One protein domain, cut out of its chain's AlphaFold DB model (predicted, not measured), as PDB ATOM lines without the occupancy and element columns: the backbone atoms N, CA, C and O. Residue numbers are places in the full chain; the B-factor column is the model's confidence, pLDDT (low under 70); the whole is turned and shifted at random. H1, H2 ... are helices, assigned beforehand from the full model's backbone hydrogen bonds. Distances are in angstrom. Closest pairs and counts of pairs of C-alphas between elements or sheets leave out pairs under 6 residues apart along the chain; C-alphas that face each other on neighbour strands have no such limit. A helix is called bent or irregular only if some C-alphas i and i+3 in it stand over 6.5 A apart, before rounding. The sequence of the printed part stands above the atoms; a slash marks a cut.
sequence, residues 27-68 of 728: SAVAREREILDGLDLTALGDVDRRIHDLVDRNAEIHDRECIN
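What this domain is: This is residues 27 to 68 of the 728 residues of the protein "SHMT domain-containing protein" of Acidimicrobiaceae bacterium (UniProt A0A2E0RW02). The printed part is an open, flat V of two helices: H1 and the link after it make one arm, and the longer H2 makes the other, with the space between the arms empty. It has 42 residues, with H1 then H2 along the chain and no named strand, and its class is all helix. It is loose, with a radius of gyration of the C-alphas of 13.0 A, and the C-alphas span 37 by 28 by 8 A.

Where its parts are: H1, residues 27 to 37, begins at C-alpha 27 (358.053, 380.964, 788.102) and is 15.2 A long from first to last C-alpha. H2, residues 44 to 65, measures 29.9 A and ends at C-alpha 65 (355.150, 376.950, 812.571). H2 is neither bent nor irregular, but only just: C-alphas 62 and 65 are 6.3 A apart.

How they stand to each other: H1 and H2 are apart, with no C-alpha of the one within 8 A of the other. A short link of 6 residues joins them. In H1 every O i to N i+4 pair is within hydrogen-bond range; in H2, 17 of 18 are.

The domain as a whole: The C-alphas farthest apart, those of Thr 42 and Ile 67, are 38.1 A apart. The printed part has no cut, and no printed residue is under 70 in pLDDT.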
ATOM      1  N   SER A  27     358.656 380.988 786.764       89.38
ATOM      2  CA  SER A  27     358.053 380.964 788.102       89.38
ATOM      3  C   SER A  27     358.157 382.312 788.819       89.38
ATOM      4  O   SER A  27     357.201 382.715 789.476       89.38
ATOM      5  N   ALA A  28     359.276 383.032 788.677       90.69
ATOM      6  CA  ALA A  28     359.433 384.362 789.266       90.69
ATOM      7  C   ALA A  28     358.468 385.374 788.631       90.69
ATOM      8  O   ALA A  28     357.774 386.090 789.349       90.69
ATOM      9  N   VAL A  29     358.361 385.372 787.296       89.75
ATOM     10  CA  VAL A  29     357.417 386.233 786.562       89.75
ATOM     11  C   VAL A  29     355.967 385.900 786.924       89.75
ATOM     12  O   VAL A  29     355.156 386.802 787.125       89.75
ATOM     13  N   ALA A  30     355.629 384.612 787.042       89.38
ATOM     14  CA  ALA A  30     354.289 384.178 787.434       89.38
ATOM     15  C   ALA A  30     353.929 384.638 788.855       89.38
ATOM     16  O   ALA A  30     352.829 385.147 789.063       89.38
ATOM     17  N   ARG A  31     354.857 384.511 789.813       92.19
ATOM     18  CA  ARG A  31     354.641 384.941 791.201       92.19
ATOM     19  C   ARG A  31     354.505 386.457 791.328       92.19
ATOM     20  O   ARG A  31     353.655 386.929 792.074       92.19
ATOM     21  N   GLU A  32     355.328 387.216 790.608       90.44
ATOM     22  CA  GLU A  32     355.217 388.677 790.552       90.44
ATOM     23  C   GLU A  32     353.837 389.089 790.027       90.44
ATOM     24  O   GLU A  32     353.150 389.877 790.673       90.44
ATOM     25  N   ARG A  33     353.394 388.497 788.910       88.00
ATOM     26  CA  ARG A  33     352.069 388.766 788.341       88.00
ATOM     27  C   ARG A  33     350.941 388.445 789.321       88.00
ATOM     28  O   ARG A  33     350.083 389.288 789.526       88.00
ATOM     29  N   GLU A  34     350.973 387.280 789.967       91.12
ATOM     30  CA  GLU A  34     349.973 386.890 790.973       91.12
ATOM     31  C   GLU A  34     349.840 387.931 792.101       91.12
ATOM     32  O   GLU A  34     348.735 388.240 792.542       91.12
ATOM     33  N   ILE A  35     350.959 388.497 792.565       92.25
ATOM     34  CA  ILE A  35     350.956 389.530 793.609       92.25
ATOM     35  C   ILE A  35     350.373 390.841 793.075       92.25
ATOM     36  O   ILE A  35     349.540 391.442 793.756       92.25
ATOM     37  N   LEU A  36     350.812 391.270 791.885       89.38
ATOM     38  CA  LEU A  36     350.409 392.530 791.254       89.38
ATOM     39  C   LEU A  36     348.932 392.540 790.852       89.38
ATOM     40  O   LEU A  36     348.266 393.546 791.075       89.38
ATOM     41  N   ASP A  37     348.401 391.423 790.352       87.12
ATOM     42  CA  ASP A  37     346.984 391.280 789.992       87.12
ATOM     43  C   ASP A  37     346.057 391.472 791.213       87.12
ATOM     44  O   ASP A  37     344.888 391.825 791.064       87.12
ATOM     45  N   GLY A  38     346.577 391.254 792.428       85.62
ATOM     46  CA  GLY A  38     345.875 391.466 793.695       85.62
ATOM     47  C   GLY A  38     346.240 392.761 794.430       85.62
ATOM     48  O   GLY A  38     345.939 392.867 795.619       85.62
ATOM     49  N   LEU A  39     346.948 393.706 793.800       89.75
ATOM     50  CA  LEU A  39     347.328 394.989 794.404       89.75
ATOM     51  C   LEU A  39     346.503 396.144 793.824       89.75
ATOM     52  O   LEU A  39     346.459 396.334 792.614       89.75
ATOM     53  N   ASP A  40     345.927 396.967 794.704       87.38
ATOM     54  CA  ASP A  40     345.297 398.242 794.350       87.38
ATOM     55  C   ASP A  40     346.087 399.398 794.975       87.38
ATOM     56  O   ASP A  40     345.924 399.730 796.150       87.38
ATOM     57  N   LEU A  41     346.959 400.029 794.184       88.19
ATOM     58  CA  LEU A  41     347.752 401.174 794.639       88.19
ATOM     59  C   LEU A  41     346.935 402.473 794.784       88.19
ATOM     60  O   LEU A  41     347.489 403.483 795.220       88.19
ATOM     61  N   THR A  42     345.634 402.477 794.470       88.94
ATOM     62  CA  THR A  42     344.742 403.585 794.859       88.94
ATOM     63  C   THR A  42     344.280 403.467 796.312       88.94
ATOM     64  O   THR A  42     344.006 404.483 796.954       88.94
ATOM     65  N   ALA A  43     344.279 402.251 796.865       90.06
ATOM     66  CA  ALA A  43     343.914 401.939 798.243       90.06
ATOM     67  C   ALA A  43     345.159 401.806 799.139       90.06
ATOM     68  O   ALA A  43     345.412 400.767 799.746       90.06
ATOM     69  N   LEU A  44     345.955 402.879 799.247       91.69
ATOM     70  CA  LEU A  44     347.259 402.855 799.936       91.69
ATOM     71  C   LEU A  44     347.207 402.301 801.372       91.69
ATOM     72  O   LEU A  44     348.136 401.619 801.785       91.69
ATOM     73  N   GLY A  45     346.122 402.547 802.113       93.44
ATOM     74  CA  GLY A  45     345.954 402.013 803.470       93.44
ATOM     75  C   GLY A  45     345.762 400.491 803.533       93.44
ATOM     76  O   GLY A  45     346.118 399.876 804.533       93.44
ATOM     77  N   ASP A  46     345.225 399.865 802.483       91.12
ATOM     78  CA  ASP A  46     345.119 398.403 802.400       91.12
ATOM     79  C   ASP A  46     346.457 397.773 801.997       91.12
ATOM     80  O   ASP A  46     346.821 396.715 802.505       91.12
ATOM     81  N   VAL A  47     347.217 398.441 801.124       92.00
ATOM     82  CA  VAL A  47     348.572 398.010 800.741       92.00
ATOM     83  C   VAL A  47     349.522 398.081 801.935       92.00
ATOM     84  O   VAL A  47     350.271 397.136 802.167       92.00
ATOM     85  N   ASP A  48     349.459 399.164 802.708       94.62
ATOM     86  CA  ASP A  48     350.217 399.339 803.950       94.62
ATOM     87  C   ASP A  48     349.893 398.233 804.967       94.62
ATOM     88  O   ASP A  48     350.788 397.511 805.410       94.62
ATOM     89  N   ARG A  49     348.600 397.987 805.233       93.69
ATOM     90  CA  ARG A  49     348.160 396.883 806.102       93.69
ATOM     91  C   ARG A  49     348.673 395.530 805.615       93.69
ATOM     92  O   ARG A  49     349.205 394.766 806.407       93.69
ATOM     93  N   ARG A  50     348.597 395.259 804.308       94.31
ATOM     94  CA  ARG A  50     349.104 394.010 803.722       94.31
ATOM     95  C   ARG A  50     350.607 393.829 803.955       94.31
ATOM     96  O   ARG A  50     351.048 392.695 804.106       94.31
ATOM     97  N   ILE A  51     351.401 394.901 803.963       95.06
ATOM     98  CA  ILE A  51     352.832 394.818 804.294       95.06
ATOM     99  C   ILE A  51     353.009 394.390 805.754       95.06
ATOM    100  O   ILE A  51     353.798 393.484 806.011       95.06
ATOM    101  N   HIS A  52     352.252 394.976 806.684       94.75
ATOM    102  CA  HIS A  52     352.273 394.583 808.095       94.75
ATOM    103  C   HIS A  52     351.825 393.129 808.303       94.75
ATOM    104  O   HIS A  52     352.558 392.357 808.919       94.75
ATOM    105  N   ASP A  53     350.721 392.713 807.677       95.69
ATOM    106  CA  ASP A  53     350.236 391.328 807.734       95.69
ATOM    107  C   ASP A  53     351.289 390.330 807.207       95.69
ATOM    108  O   ASP A  53     351.406 389.209 807.696       95.69
ATOM    109  N   LEU A  54     352.085 390.717 806.200       96.19
ATOM    110  CA  LEU A  54     353.165 389.881 805.664       96.19
ATOM    111  C   LEU A  54     354.377 389.795 806.601       96.19
ATOM    112  O   LEU A  54     355.045 388.759 806.611       96.19
ATOM    113  N   VAL A  55     354.661 390.846 807.375       93.25
ATOM    114  CA  VAL A  55     355.681 390.809 808.436       93.25
ATOM    115  C   VAL A  55     355.249 389.831 809.527       93.25
ATOM    116  O   VAL A  55     356.018 388.928 809.863       93.25
ATOM    117  N   ASP A  56     354.002 389.930 809.990       94.25
ATOM    118  CA  ASP A  56     353.444 389.020 810.995       94.25
ATOM    119  C   ASP A  56     353.409 387.579 810.475       94.25
ATOM    120  O   ASP A  56     353.855 386.650 811.152       94.25
ATOM    121  N   ARG A  57     352.995 387.382 809.217       96.31
ATOM    122  CA  ARG A  57     353.001 386.057 808.589       96.31
ATOM    123  C   ARG A  57     354.403 385.459 808.498       96.31
ATOM    124  O   ARG A  57     354.563 384.244 808.621       96.31
ATOM    125  N   ASN A  58     355.427 386.275 808.256       95.38
ATOM    126  CA  ASN A  58     356.806 385.798 808.243       95.38
ATOM    127  C   ASN A  58     357.234 385.306 809.635       95.38
ATOM    128  O   ASN A  58     357.813 384.223 809.734       95.38
ATOM    129  N   ALA A  59     356.898 386.051 810.692       91.25
ATOM    130  CA  ALA A  59     357.141 385.634 812.072       91.25
ATOM    131  C   ALA A  59     356.378 384.341 812.415       91.25
ATOM    132  O   ALA A  59     356.949 383.414 812.978       91.25
ATOM    133  N   GLU A  60     355.119 384.193 811.997       93.62
ATOM    134  CA  GLU A  60     354.380 382.935 812.174       93.62
ATOM    135  C   GLU A  60     355.087 381.745 811.513       93.62
ATOM    136  O   GLU A  60     355.261 380.699 812.145       93.62
ATOM    137  N   ILE A  61     355.529 381.906 810.260       96.06
ATOM    138  CA  ILE A  61     356.216 380.847 809.513       96.06
ATOM    139  C   ILE A  61     357.491 380.420 810.239       96.06
ATOM    140  O   ILE A  61     357.699 379.223 810.427       96.06
ATOM    141  N   HIS A  62     358.348 381.369 810.614       94.69
ATOM    142  CA  HIS A  62     359.692 381.074 811.115       94.69
ATOM    143  C   HIS A  62     359.741 380.810 812.628       94.69
ATOM    144  O   HIS A  62     360.475 379.927 813.080       94.69
ATOM    145  N   ASP A  63     358.914 381.499 813.412       90.44
ATOM    146  CA  ASP A  63     359.026 381.491 814.872       90.44
ATOM    147  C   ASP A  63     358.026 380.552 815.550       90.44
ATOM    148  O   ASP A  63     358.240 380.147 816.693       90.44
ATOM    149  N   ARG A  64     356.939 380.175 814.861       90.25
ATOM    150  CA  ARG A  64     355.854 379.369 815.448       90.25
ATOM    151  C   ARG A  64     355.582 378.067 814.710       90.25
ATOM    152  O   ARG A  64     355.381 377.039 815.354       90.25
ATOM    153  N   GLU A  65     355.534 378.107 813.382       95.25
ATOM    154  CA  GLU A  65     355.150 376.950 812.571       95.25
ATOM    155  C   GLU A  65     356.338 376.055 812.233       95.25
ATOM    156  O   GLU A  65     356.246 374.837 812.363       95.25
ATOM    157  N   CYS A  66     357.441 376.639 811.761       98.38
ATOM    158  CA  CYS A  66     358.490 375.861 811.116       98.38
ATOM    159  C   CYS A  66     359.730 375.654 811.981       98.38
ATOM    160  O   CYS A  66     360.140 376.515 812.753       98.38
ATOM    161  N   ILE A  67     360.391 374.515 811.765       98.62
ATOM    162  CA  ILE A  67     361.766 374.288 812.212       98.62
ATOM    163  C   ILE A  67     362.697 374.619 811.047       98.62
ATOM    164  O   ILE A  67     362.619 374.019 809.969       98.62
ATOM    165  N   ASN A  68     363.594 375.578 811.264       98.25
ATOM    166  CA  ASN A  68     364.525 376.022 810.242       98.25
ATOM    167  C   ASN A  68     365.843 375.250 810.291       98.25
ATOM    168  O   ASN A  68     366.621 375.354 811.237       98.25
TER     169      ASN A  68